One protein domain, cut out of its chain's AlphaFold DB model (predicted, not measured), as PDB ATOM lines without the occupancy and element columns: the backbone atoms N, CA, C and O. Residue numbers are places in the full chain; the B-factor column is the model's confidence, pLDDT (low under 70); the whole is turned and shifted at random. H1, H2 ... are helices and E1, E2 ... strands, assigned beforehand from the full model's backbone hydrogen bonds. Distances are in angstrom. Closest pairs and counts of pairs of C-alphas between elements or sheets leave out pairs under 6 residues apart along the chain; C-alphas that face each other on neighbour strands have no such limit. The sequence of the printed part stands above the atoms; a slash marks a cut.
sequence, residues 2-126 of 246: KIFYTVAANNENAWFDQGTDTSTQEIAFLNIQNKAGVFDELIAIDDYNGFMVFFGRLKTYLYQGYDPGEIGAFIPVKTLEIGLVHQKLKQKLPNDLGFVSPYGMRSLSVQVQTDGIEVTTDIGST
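This is residues 2 to 126 of the 246 residues of an uncharacterized protein of Agrobacterium rubi TR3 = NBRC 13261 (UniProt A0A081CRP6). The model is drawn out in length: a strongly twisted sheet of four strands, E3 to E6, has a smaller sheet of three strands, E7 to E9, and the short helix H2 towards one end, and a small hairpin, E1 and E2, with a long loop of residues 5 to 28 towards the other. The loop reaches one far end of the length at Asp 21, and residues 115 to 126 reach the other at Thr 126. The printed part has 125 residues, with nine named strands and two named helices in the order E1 E2 H1 E3 E4 E5 E6 E7 E8 E9 H2; the three sheets, E3 E4 E5 E6, E7 E8 E9 and E1 E2, are antiparallel. The class is mostly strand, though under half of the residues, 57 of 125, are in named elements. The whole is only just compact, close to loose, with a radius of gyration of the C-alphas of 16.3 A, and it is elongated, with spans of 59 by 32 by 25 A.

Begin with E1, residues 2 to 4, and E2, residues 29 to 31, an antiparallel hairpin at 160 degrees; look there for N 3 and O 30, 2.9 A apart. A tight link leads to H1, residues 33 to 36, whose closest C-alpha pair with E1 is Lys 2 and Gln 33, 7.0 A. Next comes a meander, each strand the antiparallel neighbour of the one before: E3, residues 42 to 48, E4, residues 51 to 56, E5, residues 60 to 65, and E6, residues 74 to 80. H1 only grazes this sheet, with residues 35 to 36. E3 and E4 form a hairpin at 158 degrees, with N 46 and O 53 at 2.9 A; E4 and E5 form one at 152 degrees, with N 54 and O 61 at 2.8 A; E5 and E6 form one at 156 degrees, with N 62 and O 78 at 2.8 A. A second meander follows: E7, residues 90 to 93, E8, residues 96 to 101, and E9, residues 104 to 107. In its hairpins, N 91 and O 98 are 2.8 A apart between E7 and E8, and N 99 and O 106 are 2.9 A apart between E8 and E9. E3 and E7 are near each other, while the closest C-alphas of E3 and E8, Tyr 48 and Leu 97, are 6.9 A apart. H2, residues 108 to 114, is on the four-strand sheet at a height of 9.6 A and runs across the strands, at 87 degrees to E5 on the local plane; it lies only just over E5, with 3 of its 7 C-alphas. It only grazes the three-strand sheet, with residues 108 to 110. In H2 every O i to N i+4 pair is within hydrogen-bond range; H1 is too short for such a pair.

Find C-alpha 2 at (-20.335, -4.606, -12.691), where E1 begins. E3 starts at C-alpha 42, (-15.536, -2.359, -18.849), and runs 17.1 A; E4 runs 15.5 A, E5 16.7 A, E6 17.9 A and E8 15.4 A. H2 runs 10.0 A and ends at C-alpha 114, (-24.568, -5.577, -39.751).

The two C-alphas farthest apart, those of Asp 21 and Thr 126, are 59.0 A from each other. The printed part has no cut, and the link from E1 to E2, 24 residues, is long. The mean pLDDT of the printed part is 75.7; look for values under 70 at residues 7, 9 to 10, 12, 17 to 26, 33 to 37 and 114 to 126.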
ATOM      1  N   LYS A   2     -19.348  -5.332 -13.499       78.56
ATOM      2  CA  LYS A   2     -20.335  -4.606 -12.691       78.56
ATOM      3  C   LYS A   2     -20.268  -3.127 -13.060       78.56
ATOM      4  O   LYS A   2     -19.167  -2.619 -13.252       78.56
ATOM      5  N   ILE A   3     -21.414  -2.468 -13.151       78.25
ATOM      6  CA  ILE A   3     -21.506  -1.026 -13.395       78.25
ATOM      7  C   ILE A   3     -22.246  -0.403 -12.234       78.25
ATOM      8  O   ILE A   3     -23.374  -0.792 -11.964       78.25
ATOM      9  N   PHE A   4     -21.607   0.537 -11.556       81.88
ATOM     10  CA  PHE A   4     -22.204   1.235 -10.428       81.88
ATOM     11  C   PHE A   4     -23.004   2.434 -10.928       81.88
ATOM     12  O   PHE A   4     -22.562   3.130 -11.843       81.88
ATOM     13  N   TYR A   5     -24.174   2.658 -10.341       77.75
ATOM     14  CA  TYR A   5     -25.046   3.780 -10.672       77.75
ATOM     15  C   TYR A   5     -25.635   4.381  -9.397       77.75
ATOM     16  O   TYR A   5     -25.655   3.735  -8.350       77.75
ATOM     17  N   THR A   6     -26.114   5.619  -9.487       78.12
ATOM     18  CA  THR A   6     -26.850   6.279  -8.405       78.12
ATOM     19  C   THR A   6     -28.297   6.477  -8.846       78.12
ATOM     20  O   THR A   6     -28.567   6.709 -10.025       78.12
ATOM     21  N   VAL A   7     -29.235   6.349  -7.908       69.50
ATOM     22  CA  VAL A   7     -30.675   6.543  -8.169       69.50
ATOM     23  C   VAL A   7     -31.112   7.997  -7.976       69.50
ATOM     24  O   VAL A   7     -32.137   8.420  -8.506       69.50
ATOM     25  N   ALA A   8     -30.338   8.791  -7.232       70.19
ATOM     26  CA  ALA A   8     -30.656  10.192  -6.996       70.19
ATOM     27  C   ALA A   8     -30.089  11.074  -8.116       70.19
ATOM     28  O   ALA A   8     -28.872  11.210  -8.276       70.19
ATOM     29  N   ALA A   9     -30.985  11.718  -8.860       68.69
ATOM     30  CA  ALA A   9     -30.616  12.678  -9.889       68.69
ATOM     31  C   ALA A   9     -29.813  13.850  -9.295       68.69
ATOM     32  O   ALA A   9     -30.202  14.436  -8.285       68.69
ATOM     33  N   ASN A  10     -28.712  14.218  -9.958       68.19
ATOM     34  CA  ASN A  10     -27.864  15.372  -9.621       68.19
ATOM     35  C   ASN A  10     -27.301  15.377  -8.189       68.19
ATOM     36  O   ASN A  10     -27.054  16.445  -7.629       68.19
ATOM     37  N   ASN A  11     -27.084  14.204  -7.588       72.62
ATOM     38  CA  ASN A  11     -26.487  14.105  -6.261       72.62
ATOM     39  C   ASN A  11     -25.273  13.168  -6.262       72.62
ATOM     40  O   ASN A  11     -25.402  11.946  -6.214       72.62
ATOM     41  N   GLU A  12     -24.084  13.765  -6.256       69.69
ATOM     42  CA  GLU A  12     -22.800  13.057  -6.215       69.69
ATOM     43  C   GLU A  12     -22.531  12.354  -4.878       69.69
ATOM     44  O   GLU A  12     -21.594  11.573  -4.793       69.69
ATOM     45  N   ASN A  13     -23.325  12.606  -3.834       73.00
ATOM     46  CA  ASN A  13     -23.174  11.958  -2.527       73.00
ATOM     47  C   ASN A  13     -24.120  10.761  -2.342       73.00
ATOM     48  O   ASN A  13     -24.029  10.052  -1.343       73.00
ATOM     49  N   ALA A  14     -25.008  10.503  -3.303       72.69
ATOM     50  CA  ALA A  14     -26.021   9.449  -3.233       72.69
ATOM     51  C   ALA A  14     -25.540   8.094  -3.786       72.69
ATOM     52  O   ALA A  14     -26.310   7.347  -4.386       72.69
ATOM     53  N   TRP A  15     -24.251   7.786  -3.623       71.75
ATOM     54  CA  TRP A  15     -23.674   6.501  -4.044       71.75
ATOM     55  C   TRP A  15     -24.129   5.332  -3.179       71.75
ATOM     56  O   TRP A  15     -24.197   4.202  -3.654       71.75
ATOM     57  N   PHE A  16     -24.416   5.611  -1.913       71.00
ATOM     58  CA  PHE A  16     -24.924   4.632  -0.971       71.00
ATOM     59  C   PHE A  16     -26.428   4.811  -0.859       71.00
ATOM     60  O   PHE A  16     -26.905   5.942  -0.730       71.00
ATOM     61  N   ASP A  17     -27.163   3.704  -0.889       63.38
ATOM     62  CA  ASP A  17     -28.584   3.721  -0.579       63.38
ATOM     63  C   ASP A  17     -28.772   4.131   0.892       63.38
ATOM     64  O   ASP A  17     -28.555   3.343   1.817       63.38
ATOM     65  N   GLN A  18     -29.106   5.406   1.101       56.00
ATOM     66  CA  GLN A  18     -29.437   5.990   2.400       56.00
ATOM     67  C   GLN A  18     -30.960   5.999   2.606       56.00
ATOM     68  O   GLN A  18     -31.542   7.016   2.979       56.00
ATOM     69  N   GLY A  19     -31.637   4.883   2.322       54.81
ATOM     70  CA  GLY A  19     -33.044   4.699   2.677       54.81
ATOM     71  C   GLY A  19     -33.256   4.741   4.195       54.81
ATOM     72  O   GLY A  19     -32.527   4.101   4.950       54.81
ATOM     73  N   THR A  20     -34.267   5.480   4.656       54.06
ATOM     74  CA  THR A  20     -34.496   5.773   6.084       54.06
ATOM     75  C   THR A  20     -34.949   4.583   6.937       54.06
ATOM     76  O   THR A  20     -34.882   4.705   8.152       54.06
ATOM     77  N   ASP A  21     -35.328   3.435   6.354       52.69
ATOM     78  CA  ASP A  21     -35.778   2.254   7.126       52.69
ATOM     79  C   ASP A  21     -35.195   0.894   6.669       52.69
ATOM     80  O   ASP A  21     -35.311  -0.098   7.387       52.69
ATOM     81  N   THR A  22     -34.510   0.819   5.520       53.00
ATOM     82  CA  THR A  22     -33.866  -0.413   5.007       53.00
ATOM     83  C   THR A  22     -32.565  -0.109   4.255       53.00
ATOM     84  O   THR A  22     -32.349  -0.615   3.155       53.00
ATOM     85  N   SER A  23     -31.697   0.747   4.809       57.91
ATOM     86  CA  SER A  23     -30.414   1.067   4.167       57.91
ATOM     87  C   SER A  23     -29.539  -0.189   4.096       57.91
ATOM     88  O   SER A  23     -29.104  -0.704   5.128       57.91
ATOM     89  N   THR A  24     -29.241  -0.673   2.897       60.28
ATOM     90  CA  THR A  24     -28.289  -1.776   2.707       60.28
ATOM     91  C   THR A  24     -26.840  -1.302   2.817       60.28
ATOM     92  O   THR A  24     -25.947  -2.129   2.948       60.28
ATOM     93  N   GLN A  25     -26.584   0.017   2.793       65.69
ATOM     94  CA  GLN A  25     -25.242   0.610   2.639       65.69
ATOM     95  C   GLN A  25     -24.468   0.054   1.429       65.69
ATOM     96  O   GLN A  25     -23.256   0.237   1.314       65.69
ATOM     97  N   GLU A  26     -25.159  -0.609   0.504       69.50
ATOM     98  CA  GLU A  26     -24.568  -1.158  -0.700       69.50
ATOM     99  C   GLU A  26     -24.660  -0.126  -1.823       69.50
ATOM    100  O   GLU A  26     -25.602   0.666  -1.910       69.50
ATOM    101  N   ILE A  27     -23.649  -0.124  -2.689       75.81
ATOM    102  CA  ILE A  27     -23.662   0.686  -3.903       75.81
ATOM    103  C   ILE A  27     -24.459  -0.086  -4.945       75.81
ATOM    104  O   ILE A  27     -24.108  -1.224  -5.272       75.81
ATOM    105  N   ALA A  28     -25.506   0.537  -5.483       76.31
ATOM    106  CA  ALA A  28     -26.308  -0.065  -6.534       76.31
ATOM    107  C   ALA A  28     -25.433  -0.387  -7.755       76.31
ATOM    108  O   ALA A  28     -24.623   0.431  -8.209       76.31
ATOM    109  N   PHE A  29     -25.567  -1.605  -8.282       79.00
ATOM    110  CA  PHE A  29     -24.797  -2.035  -9.440       79.00
ATOM    111  C   PHE A  29     -25.617  -2.883 -10.405       79.00
ATOM    112  O   PHE A  29     -26.396  -3.749 -10.017       79.00
ATOM    113  N   LEU A  30     -25.356  -2.691 -11.693       79.00
ATOM    114  CA  LEU A  30     -25.817  -3.559 -12.759       79.00
ATOM    115  C   LEU A  30     -24.769  -4.639 -13.027       79.00
ATOM    116  O   LEU A  30     -23.610  -4.348 -13.338       79.00
ATOM    117  N   ASN A  31     -25.174  -5.905 -12.945       78.38
ATOM    118  CA  ASN A  31     -24.319  -7.025 -13.323       78.38
ATOM    119  C   ASN A  31     -24.514  -7.399 -14.799       78.38
ATOM    120  O   ASN A  31     -25.344  -8.242 -15.141       78.38
ATOM    121  N   ILE A  32     -23.694  -6.814 -15.672       76.62
ATOM    122  CA  ILE A  32     -23.695  -7.118 -17.113       76.62
ATOM    123  C   ILE A  32     -23.061  -8.490 -17.398       76.62
ATOM    124  O   ILE A  32     -23.344  -9.119 -18.416       76.62
ATOM    125  N   GLN A  33     -22.248  -9.013 -16.473       69.06
ATOM    126  CA  GLN A  33     -21.551 -10.291 -16.655       69.06
ATOM    127  C   GLN A  33     -22.499 -11.472 -16.858       69.06
ATOM    128  O   GLN A  33     -22.177 -12.376 -17.625       69.06
ATOM    129  N   ASN A  34     -23.680 -11.440 -16.234       65.06
ATOM    130  CA  ASN A  34     -24.687 -12.494 -16.376       65.06
ATOM    131  C   ASN A  34     -25.184 -12.665 -17.824       65.06
ATOM    132  O   ASN A  34     -25.803 -13.677 -18.136       65.06
ATOM    133  N   LYS A  35     -24.928 -11.692 -18.707       63.50
ATOM    134  CA  LYS A  35     -25.318 -11.726 -20.122       63.50
ATOM    135  C   LYS A  35     -24.137 -11.895 -21.084       63.50
ATOM    136  O   LYS A  35     -24.359 -12.164 -22.256       63.50
ATOM    137  N   ALA A  36     -22.899 -11.759 -20.606       60.81
ATOM    138  CA  ALA A  36     -21.703 -11.754 -21.450       60.81
ATOM    139  C   ALA A  36     -21.200 -13.161 -21.826       60.81
ATOM    140  O   ALA A  36     -20.511 -13.312 -22.837       60.81
ATOM    141  N   GLY A  37     -21.498 -14.186 -21.016       65.62
ATOM    142  CA  GLY A  37     -21.013 -15.568 -21.197       65.62
ATOM    143  C   GLY A  37     -19.494 -15.752 -21.026       65.62
ATOM    144  O   GLY A  37     -19.028 -16.872 -20.847       65.62
ATOM    145  N   VAL A  38     -18.729 -14.658 -21.035       73.19
ATOM    146  CA  VAL A  38     -17.273 -14.573 -20.879       73.19
ATOM    147  C   VAL A  38     -16.957 -13.379 -19.972       73.19
ATOM    148  O   VAL A  38     -17.723 -12.413 -19.909       73.19
ATOM    149  N   PHE A  39     -15.846 -13.439 -19.235       78.38
ATOM    150  CA  PHE A  39     -15.358 -12.273 -18.505       78.38
ATOM    151  C   PHE A  39     -14.900 -11.194 -19.494       78.38
ATOM    152  O   PHE A  39     -14.007 -11.426 -20.303       78.38
ATOM    153  N   ASP A  40     -15.515 -10.019 -19.399       84.62
ATOM    154  CA  ASP A  40     -15.177  -8.841 -20.189       84.62
ATOM    155  C   ASP A  40     -14.977  -7.646 -19.248       84.62
ATOM    156  O   ASP A  40     -15.707  -7.488 -18.259       84.62
ATOM    157  N   GLU A  41     -13.961  -6.838 -19.534       85.31
ATOM    158  CA  GLU A  41     -13.587  -5.661 -18.750       85.31
ATOM    159  C   GLU A  41     -14.309  -4.431 -19.298       85.31
ATOM    160  O   GLU A  41     -14.264  -4.190 -20.501       85.31
ATOM    161  N   LEU A  42     -14.935  -3.626 -18.432       88.19
ATOM    162  CA  LEU A  42     -15.536  -2.359 -18.849       88.19
ATOM    163  C   LEU A  42     -14.449  -1.327 -19.133       88.19
ATOM    164  O   LEU A  42     -13.676  -0.977 -18.245       88.19
ATOM    165  N   ILE A  43     -14.450  -0.779 -20.340       90.25
ATOM    166  CA  ILE A  43     -13.462   0.203 -20.786       90.25
ATOM    167  C   ILE A  43     -14.059   1.600 -20.840       90.25
ATOM    168  O   ILE A  43     -13.398   2.570 -20.481       90.25
ATOM    169  N   ALA A  44     -15.292   1.727 -21.320       89.62
ATOM    170  CA  ALA A  44     -15.952   3.018 -21.437       89.62
ATOM    171  C   ALA A  44     -17.471   2.875 -21.471       89.62
ATOM    172  O   ALA A  44     -18.012   1.845 -21.862       89.62
ATOM    173  N   ILE A  45     -18.143   3.966 -21.119       90.50
ATOM    174  CA  ILE A  45     -19.590   4.131 -21.249       90.50
ATOM    175  C   ILE A  45     -19.837   5.316 -22.178       90.50
ATOM    176  O   ILE A  45     -19.091   6.299 -22.128       90.50
ATOM    177  N   ASP A  46     -20.817   5.200 -23.062       90.75
ATOM    178  CA  ASP A  46     -21.260   6.275 -23.946       90.75
ATOM    179  C   ASP A  46     -22.763   6.176 -24.223       90.75
ATOM    180  O   ASP A  46     -23.415   5.213 -23.820       90.75
ATOM    181  N   ASP A  47     -23.304   7.158 -24.931       89.12
ATOM    182  CA  ASP A  47     -24.683   7.160 -25.417       89.12
ATOM    183  C   ASP A  47     -24.726   7.242 -26.945       89.12
ATOM    184  O   ASP A  47     -23.890   7.884 -27.587       89.12
ATOM    185  N   TYR A  48     -25.712   6.566 -27.532       86.81
ATOM    186  CA  TYR A  48     -25.956   6.575 -28.969       86.81
ATOM    187  C   TYR A  48     -27.448   6.406 -29.253       86.81
ATOM    188  O   TYR A  48     -28.021   5.377 -28.919       86.81
ATOM    189  N   ASN A  49     -28.088   7.400 -29.881       83.62
ATOM    190  CA  ASN A  49     -29.495   7.350 -30.315       83.62
ATOM    191  C   ASN A  49     -30.492   6.853 -29.244       83.62
ATOM    192  O   ASN A  49     -31.399   6.082 -29.540       83.62
ATOM    193  N   GLY A  50     -30.322   7.289 -27.992       83.00
ATOM    194  CA  GLY A  50     -31.183   6.876 -26.874       83.00
ATOM    195  C   GLY A  50     -30.843   5.507 -26.272       83.00
ATOM    196  O   GLY A  50     -31.504   5.081 -25.328       83.00
ATOM    197  N   PHE A  51     -29.803   4.839 -26.774       87.38
ATOM    198  CA  PHE A  51     -29.205   3.662 -26.155       87.38
ATOM    199  C   PHE A  51     -28.023   4.056 -25.275       87.38
ATOM    200  O   PHE A  51     -27.226   4.931 -25.624       87.38
ATOM    201  N   MET A  52     -27.875   3.345 -24.162       89.00
ATOM    202  CA  MET A  52     -26.661   3.348 -23.362       89.00
ATOM    203  C   MET A  52     -25.713   2.278 -23.901       89.00
ATOM    204  O   MET A  52     -26.096   1.117 -24.062       89.00
ATOM    205  N   VAL A  53     -24.479   2.675 -24.198       90.12
ATOM    206  CA  VAL A  53     -23.462   1.830 -24.819       90.12
ATOM    207  C   VAL A  53     -22.365   1.543 -23.807       90.12
ATOM    208  O   VAL A  53     -21.640   2.437 -23.372       90.12
ATOM    209  N   PHE A  54     -22.213   0.272 -23.455       90.81
ATOM    210  CA  PHE A  54     -21.130  -0.213 -22.610       90.81
ATOM    211  C   PHE A  54     -20.063  -0.863 -23.480       90.81
ATOM    212  O   PHE A  54     -20.280  -1.924 -24.066       90.81
ATOM    213  N   PHE A  55     -18.899  -0.231 -23.555       91.12
ATOM    214  CA  PHE A  55     -17.746  -0.757 -24.266       91.12
ATOM    215  C   PHE A  55     -16.934  -1.652 -23.343       91.12
ATOM    216  O   PHE A  55     -16.257  -1.167 -22.433       91.12
ATOM    217  N   GLY A  56     -16.987  -2.950 -23.604       90.12
ATOM    218  CA  GLY A  56     -16.050  -3.916 -23.066       90.12
ATOM    219  C   GLY A  56     -14.732  -3.941 -23.845       90.12
ATOM    220  O   GLY A  56     -14.578  -3.298 -24.890       90.12
ATOM    221  N   ARG A  57     -13.764  -4.712 -23.346       87.75
ATOM    222  CA  ARG A  57     -12.518  -5.021 -24.059       87.75
ATOM    223  C   ARG A  57     -12.796  -5.891 -25.279       87.75
ATOM    224  O   ARG A  57     -12.179  -5.701 -26.326       87.75
ATOM    225  N   LEU A  58     -13.706  -6.849 -25.125       86.75
ATOM    226  CA  LEU A  58     -14.008  -7.869 -26.125       86.75
ATOM    227  C   LEU A  58     -15.327  -7.597 -26.844       86.75
ATOM    228  O   LEU A  58     -15.404  -7.820 -28.049       86.75
ATOM    229  N   LYS A  59     -16.342  -7.110 -26.125       88.00
ATOM    230  CA  LYS A  59     -17.692  -6.917 -26.660       88.00
ATOM    231  C   LYS A  59     -18.232  -5.530 -26.347       88.00
ATOM    232  O   LYS A  59     -17.788  -4.868 -25.415       88.00
ATOM    233  N   THR A  60     -19.239  -5.107 -27.099       89.44
ATOM    234  CA  THR A  60     -19.970  -3.858 -26.863       89.44
ATOM    235  C   THR A  60     -21.430  -4.191 -26.606       89.44
ATOM    236  O   THR A  60     -22.034  -4.952 -27.359       89.44
ATOM    237  N   TYR A  61     -22.008  -3.635 -25.546       89.00
ATOM    238  CA  TYR A  61     -23.367  -3.943 -25.110       89.00
ATOM    239  C   TYR A  61     -24.240  -2.698 -25.203       89.00
ATOM    240  O   TYR A  61     -23.891  -1.651 -24.660       89.00
ATOM    241  N   LEU A  62     -25.382  -2.820 -25.869       89.38
ATOM    242  CA  LEU A  62     -26.375  -1.766 -26.009       89.38
ATOM    243  C   LEU A  62     -27.560  -2.076 -25.104       89.38
ATOM    244  O   LEU A  62     -28.152  -3.155 -25.183       89.38
ATOM    245  N   TYR A  63     -27.911  -1.107 -24.272       88.75
ATOM    246  CA  TYR A  63     -29.056  -1.154 -23.378       88.75
ATOM    247  C   TYR A  63     -30.000   0.005 -23.678       88.75
ATOM    248  O   TYR A  63     -29.576   1.077 -24.109       88.75
ATOM    249  N   GLN A  64     -31.284  -0.213 -23.431       88.19
ATOM    250  CA  GLN A  64     -32.322   0.804 -23.527       88.19
ATOM    251  C   GLN A  64     -33.078   0.863 -22.212       88.19
ATOM    252  O   GLN A  64     -33.336  -0.171 -21.595       88.19
ATOM    253  N   GLY A  65     -33.448   2.073 -21.807       82.50
ATOM    254  CA  GLY A  65     -34.183   2.281 -20.574       82.50
ATOM    255  C   GLY A  65     -33.710   3.489 -19.793       82.50
ATOM    256  O   GLY A  65     -32.747   4.149 -20.181       82.50
ATOM    257  N   TYR A  66     -34.393   3.743 -18.682       72.38
ATOM    258  CA  TYR A  66     -34.151   4.915 -17.839       72.38
ATOM    259  C   TYR A  66     -33.694   4.538 -16.433       72.38
ATOM    260  O   TYR A  66     -32.772   5.168 -15.921       72.38
ATOM    261  N   ASP A  67     -34.290   3.502 -15.836       74.19
ATOM    262  CA  ASP A  67     -33.995   3.093 -14.464       74.19
ATOM    263  C   ASP A  67     -33.591   1.609 -14.395       74.19
ATOM    264  O   ASP A  67     -34.407   0.733 -14.688       74.19
ATOM    265  N   PRO A  68     -32.338   1.287 -14.030       73.44
ATOM    266  CA  PRO A  68     -31.904  -0.090 -13.804       73.44
ATOM    267  C   PRO A  68     -32.400  -0.707 -12.485       73.44
ATOM    268  O   PRO A  68     -32.255  -1.917 -12.311       73.44
ATOM    269  N   GLY A  69     -32.969   0.083 -11.567       70.06
ATOM    270  CA  GLY A  69     -33.576  -0.392 -10.319       70.06
ATOM    271  C   GLY A  69     -34.992  -0.949 -10.486       70.06
ATOM    272  O   GLY A  69     -35.424  -1.772  -9.677       70.06
ATOM    273  N   GLU A  70     -35.702  -0.560 -11.546       73.56
ATOM    274  CA  GLU A  70     -37.048  -1.049 -11.843       73.56
ATOM    275  C   GLU A  70     -37.002  -2.240 -12.819       73.56
ATOM    276  O   GLU A  70     -36.361  -2.218 -13.876       73.56
ATOM    277  N   ILE A  71     -37.688  -3.330 -12.460       71.69
ATOM    278  CA  ILE A  71     -37.689  -4.568 -13.247       71.69
ATOM    279  C   ILE A  71     -38.288  -4.296 -14.632       71.69
ATOM    280  O   ILE A  71     -39.459  -3.960 -14.764       71.69
ATOM    281  N   GLY A  72     -37.485  -4.510 -15.676       70.19
ATOM    282  CA  GLY A  72     -37.906  -4.328 -17.069       70.19
ATOM    283  C   GLY A  72     -37.780  -2.896 -17.595       70.19
ATOM    284  O   GLY A  72     -37.991  -2.693 -18.789       70.19
ATOM    285  N   ALA A  73     -37.381  -1.929 -16.764       76.88
ATOM    286  CA  ALA A  73     -37.177  -0.542 -17.182       76.88
ATOM    287  C   ALA A  73     -35.790  -0.281 -17.797       76.88
ATOM    288  O   ALA A  73     -35.618   0.738 -18.466       76.88
ATOM    289  N   PHE A  74     -34.826  -1.198 -17.626       81.81
ATOM    290  CA  PHE A  74     -33.511  -1.179 -18.277       81.81
ATOM    291  C   PHE A  74     -33.177  -2.549 -18.874       81.81
ATOM    292  O   PHE A  74     -32.868  -3.507 -18.158       81.81
ATOM    293  N   ILE A  75     -33.259  -2.659 -20.199       84.19
ATOM    294  CA  ILE A  75     -33.184  -3.933 -20.917       84.19
ATOM    295  C   ILE A  75     -31.995  -3.980 -21.883       84.19
ATOM    296  O   ILE A  75     -31.707  -2.991 -22.563       84.19
ATOM    297  N   PRO A  76     -31.294  -5.127 -21.980       85.06
ATOM    298  CA  PRO A  76     -30.295  -5.333 -23.017       85.06
ATOM    299  C   PRO A  76     -30.994  -5.438 -24.375       85.06
ATOM    300  O   PRO A  76     -31.897  -6.255 -24.553       85.06
ATOM    301  N   VAL A  77     -30.555  -4.631 -25.335       87.19
ATOM    302  CA  VAL A  77     -31.101  -4.609 -26.698       87.19
ATOM    303  C   VAL A  77     -30.239  -5.440 -27.629       87.19
ATOM    304  O   VAL A  77     -30.755  -6.238 -28.409       87.19
ATOM    305  N   LYS A  78     -28.917  -5.254 -27.562       86.50
ATOM    306  CA  LYS A  78     -27.984  -5.891 -28.491       86.50
ATOM    307  C   LYS A  78     -26.602  -6.062 -27.877       86.50
ATOM    308  O   LYS A  78     -26.134  -5.195 -27.144       86.50
ATOM    309  N   THR A  79     -25.934  -7.151 -28.237       86.81
ATOM    310  CA  THR A  79     -24.518  -7.378 -27.936       86.81
ATOM    311  C   THR A  79     -23.769  -7.511 -29.250       86.81
ATOM    312  O   THR A  79     -24.177  -8.279 -30.115       86.81
ATOM    313  N   LEU A  80     -22.688  -6.755 -29.399       85.56
ATOM    314  CA  LEU A  80     -21.790  -6.808 -30.543       85.56
ATOM    315  C   LEU A  80     -20.511  -7.535 -30.121       85.56
ATOM    316  O   LEU A  80     -19.923  -7.199 -29.090       85.56
ATOM    317  N   GLU A  81     -20.051  -8.488 -30.930       84.06
ATOM    318  CA  GLU A  81     -18.810  -9.257 -30.717       84.06
ATOM    319  C   GLU A  81     -17.553  -8.441 -31.078       84.06
ATOM    320  O   GLU A  81     -16.617  -8.916 -31.721       84.06
ATOM    321  N   ILE A  82     -17.554  -7.164 -30.696       84.44
ATOM    322  CA  ILE A  82     -16.473  -6.220 -30.937       84.44
ATOM    323  C   ILE A  82     -16.331  -5.274 -29.751       84.44
ATOM    324  O   ILE A  82     -17.316  -4.721 -29.263       84.44
ATOM    325  N   GLY A  83     -15.101  -5.093 -29.281       87.44
ATOM    326  CA  GLY A  83     -14.789  -4.263 -28.122       87.44
ATOM    327  C   GLY A  83     -13.993  -3.011 -28.468       87.44
ATOM    328  O   GLY A  83     -13.709  -2.714 -29.633       87.44
ATOM    329  N   LEU A  84     -13.607  -2.283 -27.424       89.44
ATOM    330  CA  LEU A  84     -12.858  -1.034 -27.503       89.44
ATOM    331  C   LEU A  84     -11.415  -1.225 -27.030       89.44
ATOM    332  O   LEU A  84     -11.164  -1.727 -25.935       89.44
ATOM    333  N   VAL A  85     -10.453  -0.740 -27.820       87.12
ATOM    334  CA  VAL A  85      -9.018  -0.816 -27.488       87.12
ATOM    335  C   VAL A  85      -8.648   0.132 -26.354       87.12
ATOM    336  O   VAL A  85      -7.845  -0.214 -25.495       87.12
ATOM    337  N   HIS A  86      -9.206   1.336 -26.310       88.56
ATOM    338  CA  HIS A  86      -8.893   2.287 -25.248       88.56
ATOM    339  C   HIS A  86     -10.052   3.258 -25.046       88.56
ATOM    340  O   HIS A  86     -10.613   3.776 -26.006       88.56
ATOM    341  N   GLN A  87     -10.329   3.612 -23.789       87.38
ATOM    342  CA  GLN A  87     -11.390   4.545 -23.373       87.38
ATOM    343  C   GLN A  87     -11.405   5.920 -24.082       87.38
ATOM    344  O   GLN A  87     -12.418   6.608 -24.063       87.38
ATOM    345  N   LYS A  88     -10.287   6.327 -24.700       85.69
ATOM    346  CA  LYS A  88     -10.090   7.623 -25.369       85.69
ATOM    347  C   LYS A  88     -10.086   7.490 -26.886       85.69
ATOM    348  O   LYS A  88      -9.958   8.490 -27.567       85.69
ATOM    349  N   LEU A  89     -10.179   6.277 -27.422       84.88
ATOM    350  CA  LEU A  89     -10.231   6.026 -28.861       84.88
ATOM    351  C   LEU A  89     -11.678   5.826 -29.298       84.88
ATOM    352  O   LEU A  89     -12.028   4.865 -29.976       84.88
ATOM    353  N   LYS A  90     -12.520   6.751 -28.851       88.38
ATOM    354  CA  LYS A  90     -13.924   6.868 -29.211       88.38
ATOM    355  C   LYS A  90     -14.238   8.338 -29.427       88.38
ATOM    356  O   LYS A  90     -13.623   9.203 -28.796       88.38
ATOM    357  N   GLN A  91     -15.142   8.618 -30.349       83.88
ATOM    358  CA  GLN A  91     -15.463   9.974 -30.744       83.88
ATOM    359  C   GLN A  91     -16.902  10.057 -31.236       83.88
ATOM    360  O   GLN A  91     -17.292   9.362 -32.176       83.88
ATOM    361  N   LYS A  92     -17.672  10.960 -30.623       83.12
ATOM    362  CA  LYS A  92     -19.000  11.323 -31.114       83.12
ATOM    363  C   LYS A  92     -18.859  12.101 -32.417       83.12
ATOM    364  O   LYS A  92     -18.165  13.121 -32.463       83.12
ATOM    365  N   LEU A  93     -19.516  11.595 -33.450       76.50
ATOM    366  CA  LEU A  93     -19.739  12.226 -34.744       76.50
ATOM    367  C   LEU A  93     -21.194  12.735 -34.783       76.50
ATOM    368  O   LEU A  93     -22.006  12.308 -33.963       76.50
ATOM    369  N   PRO A  94     -21.564  13.634 -35.713       73.31
ATOM    370  CA  PRO A  94     -22.896  14.246 -35.719       73.31
ATOM    371  C   PRO A  94     -24.076  13.261 -35.672       73.31
ATOM    372  O   PRO A  94     -25.049  13.540 -34.983       73.31
ATOM    373  N   ASN A  95     -23.973  12.115 -36.353       76.38
ATOM    374  CA  ASN A  95     -25.028  11.091 -36.416       76.38
ATOM    375  C   ASN A  95     -24.526   9.692 -36.017       76.38
ATOM    376  O   ASN A  95     -25.190   8.688 -36.286       76.38
ATOM    377  N   ASP A  96     -23.323   9.600 -35.454       79.94
ATOM    378  CA  ASP A  96     -22.638   8.324 -35.280       79.94
ATOM    379  C   ASP A  96     -21.644   8.353 -34.116       79.94
ATOM    380  O   ASP A  96     -21.237   9.413 -33.644       79.94
ATOM    381  N   LEU A  97     -21.231   7.177 -33.661       84.50
ATOM    382  CA  LEU A  97     -20.170   7.010 -32.683       84.50
ATOM    383  C   LEU A  97     -19.045   6.193 -33.316       84.50
ATOM    384  O   LEU A  97     -19.176   4.990 -33.531       84.50
ATOM    385  N   GLY A  98     -17.932   6.861 -33.616       83.38
ATOM    386  CA  GLY A  98     -16.731   6.213 -34.126       83.38
ATOM    387  C   GLY A  98     -15.873   5.695 -32.977       83.38
ATOM    388  O   GLY A  98     -15.626   6.424 -32.015       83.38
ATOM    389  N   PHE A  99     -15.385   4.463 -33.066       85.56
ATOM    390  CA  PHE A  99     -14.514   3.884 -32.045       85.56
ATOM    391  C   PHE A  99     -13.448   2.964 -32.639       85.56
ATOM    392  O   PHE A  99     -13.597   2.445 -33.742       85.56
ATOM    393  N   VAL A 100     -12.344   2.773 -31.914       83.38
ATOM    394  CA  VAL A 100     -11.237   1.906 -32.340       83.38
ATOM    395  C   VAL A 100     -11.326   0.557 -31.641       83.38
ATOM    396  O   VAL A 100     -11.138   0.445 -30.427       83.38
ATOM    397  N   SER A 101     -11.577  -0.471 -32.441       82.06
ATOM    398  CA  SER A 101     -11.553  -1.873 -32.038       82.06
ATOM    399  C   SER A 101     -10.185  -2.510 -32.316       82.06
ATOM    400  O   SER A 101      -9.386  -1.948 -33.075       82.06
ATOM    401  N   PRO A 102      -9.907  -3.712 -31.778       77.19
ATOM    402  CA  PRO A 102      -8.703  -4.460 -32.128       77.19
ATOM    403  C   PRO A 102      -8.577  -4.753 -33.626       77.19
ATOM    404  O   PRO A 102      -7.474  -5.040 -34.070       77.19
ATOM    405  N   TYR A 103      -9.681  -4.678 -34.380       73.12
ATOM    406  CA  TYR A 103      -9.789  -4.986 -35.809       73.12
ATOM    407  C   TYR A 103      -9.772  -3.755 -36.723       73.12
ATOM    408  O   TYR A 103     -10.013  -3.884 -37.925       73.12
ATOM    409  N   GLY A 104      -9.545  -2.565 -36.169       72.62
ATOM    410  CA  GLY A 104      -9.656  -1.315 -36.912       72.62
ATOM    411  C   GLY A 104     -10.633  -0.339 -36.273       72.62
ATOM    412  O   GLY A 104     -11.280  -0.630 -35.261       72.62
ATOM    413  N   MET A 105     -10.770   0.823 -36.899       75.69
ATOM    414  CA  MET A 105     -11.863   1.731 -36.580       75.69
ATOM    415  C   MET A 105     -13.205   1.138 -37.023       75.69
ATOM    416  O   MET A 105     -13.272   0.293 -37.920       75.69
ATOM    417  N   ARG A 106     -14.259   1.523 -36.309       77.38
ATOM    418  CA  ARG A 106     -15.624   1.060 -36.504       77.38
ATOM    419  C   ARG A 106     -16.599   2.200 -36.266       77.38
ATOM    420  O   ARG A 106     -16.405   3.020 -35.366       77.38
ATOM    421  N   SER A 107     -17.642   2.229 -37.081       80.75
ATOM    422  CA  SER A 107     -18.838   3.034 -36.862       80.75
ATOM    423  C   SER A 107     -19.849   2.228 -36.055       80.75
ATOM    424  O   SER A 107     -20.209   1.117 -36.449       80.75
ATOM    425  N   LEU A 108     -20.356   2.774 -34.948       82.38
ATOM    426  CA  LEU A 108     -21.402   2.092 -34.190       82.38
ATOM    427  C   LEU A 108     -22.683   1.941 -35.022       82.38
ATOM    428  O   LEU A 108     -23.312   0.889 -34.960       82.38
ATOM    429  N   SER A 109     -23.040   2.936 -35.840       81.12
ATOM    430  CA  SER A 109     -24.222   2.862 -36.707       81.12
ATOM    431  C   SER A 109     -24.176   1.678 -37.681       81.12
ATOM    432  O   SER A 109     -25.168   0.964 -37.824       81.12
ATOM    433  N   VAL A 110     -23.011   1.418 -38.287       74.44
ATOM    434  CA  VAL A 110     -22.806   0.287 -39.202       74.44
ATOM    435  C   VAL A 110     -22.846  -1.029 -38.430       74.44
ATOM    436  O   VAL A 110     -23.578  -1.937 -38.809       74.44
ATOM    437  N   GLN A 111     -22.137  -1.117 -37.303       75.19
ATOM    438  CA  GLN A 111     -22.063  -2.349 -36.508       75.19
ATOM    439  C   GLN A 111     -23.413  -2.761 -35.908       75.19
ATOM    440  O   GLN A 111     -23.726  -3.949 -35.817       75.19
ATOM    441  N   VAL A 112     -24.254  -1.793 -35.534       75.44
ATOM    442  CA  VAL A 112     -25.621  -2.062 -35.074       75.44
ATOM    443  C   VAL A 112     -26.502  -2.587 -36.211       75.44
ATOM    444  O   VAL A 112     -27.432  -3.338 -35.932       75.44
ATOM    445  N   GLN A 113     -26.221  -2.270 -37.476       71.94
ATOM    446  CA  GLN A 113     -26.991  -2.771 -38.621       71.94
ATOM    447  C   GLN A 113     -26.501  -4.136 -39.133       71.94
ATOM    448  O   GLN A 113     -27.326  -4.938 -39.556       71.94
ATOM    449  N   THR A 114     -25.194  -4.417 -39.075       64.31
ATOM    450  CA  THR A 114     -24.568  -5.577 -39.751       64.31
ATOM    451  C   THR A 114     -24.213  -6.762 -38.842       64.31
ATOM    452  O   THR A 114     -23.520  -7.680 -39.272       64.31
ATOM    453  N   ASP A 115     -24.665  -6.772 -37.584       60.41
ATOM    454  CA  ASP A 115     -24.452  -7.882 -36.630       60.41
ATOM    455  C   ASP A 115     -22.976  -8.286 -36.397       60.41
ATOM    456  O   ASP A 115     -22.667  -9.398 -35.974       60.41
ATOM    457  N   GLY A 116     -22.046  -7.339 -36.549       54.34
ATOM    458  CA  GLY A 116     -20.752  -7.390 -35.858       54.34
ATOM    459  C   GLY A 116     -19.560  -7.987 -36.610       54.34
ATOM    460  O   GLY A 116     -18.468  -7.997 -36.043       54.34
ATOM    461  N   ILE A 117     -19.707  -8.489 -37.844       50.47
ATOM    462  CA  ILE A 117     -18.590  -9.185 -38.530       50.47
ATOM    463  C   ILE A 117     -18.384  -8.762 -39.995       50.47
ATOM    464  O   ILE A 117     -17.334  -9.054 -40.566       50.47
ATOM    465  N   GLU A 118     -19.295  -8.019 -40.629       42.84
ATOM    466  CA  GLU A 118     -19.042  -7.562 -42.004       42.84
ATOM    467  C   GLU A 118     -18.007  -6.424 -42.062       42.84
ATOM    468  O   GLU A 118     -18.235  -5.292 -41.641       42.84
ATOM    469  N   VAL A 119     -16.834  -6.759 -42.614       49.16
ATOM    470  CA  VAL A 119     -15.646  -5.900 -42.786       49.16
ATOM    471  C   VAL A 119     -15.678  -5.156 -44.134       49.16
ATOM    472  O   VAL A 119     -14.762  -4.422 -44.473       49.16
ATOM    473  N   THR A 120     -16.695  -5.314 -44.976       45.19
ATOM    474  CA  THR A 120     -16.599  -4.864 -46.378       45.19
ATOM    475  C   THR A 120     -16.911  -3.379 -46.601       45.19
ATOM    476  O   THR A 120     -16.443  -2.828 -47.596       45.19
ATOM    477  N   THR A 121     -17.621  -2.692 -45.693       50.12
ATOM    478  CA  THR A 121     -18.050  -1.284 -45.897       50.12
ATOM    479  C   THR A 121     -17.777  -0.318 -44.734       50.12
ATOM    480  O   THR A 121     -18.044   0.886 -44.867       50.12
ATOM    481  N   ASP A 122     -17.220  -0.802 -43.618       54.06
ATOM    482  CA  ASP A 122     -17.011  -0.002 -42.404       54.06
ATOM    483  C   ASP A 122     -15.790   0.942 -42.495       54.06
ATOM    484  O   ASP A 122     -14.869   0.782 -43.301       54.06
ATOM    485  N   ILE A 123     -15.797   1.970 -41.654       56.81
ATOM    486  CA  ILE A 123     -14.784   3.011 -41.530       56.81
ATOM    487  C   ILE A 123     -13.439   2.384 -41.143       56.81
ATOM    488  O   ILE A 123     -13.175   2.120 -39.979       56.81
ATOM    489  N   GLY A 124     -12.556   2.163 -42.120       54.66
ATOM    490  CA  GLY A 124     -11.187   1.690 -41.864       54.66
ATOM    491  C   GLY A 124     -11.050   0.170 -41.833       54.66
ATOM    492  O   GLY A 124     -10.161  -0.358 -41.170       54.66
ATOM    493  N   SER A 125     -11.928  -0.532 -42.546       49.44
ATOM    494  CA  SER A 125     -11.915  -1.985 -42.669       49.44
ATOM    495  C   SER A 125     -10.888  -2.541 -43.669       49.44
ATOM    496  O   SER A 125     -10.647  -3.748 -43.712       49.44
ATOM    497  N   THR A 126     -10.224  -1.681 -44.442       50.94
ATOM    498  CA  THR A 126      -9.067  -2.068 -45.253       50.94
ATOM    499  C   THR A 126      -7.859  -2.311 -44.357       50.94
ATOM    500  O   THR A 126      -7.358  -1.382 -43.730       50.94
TER     501      THR A 126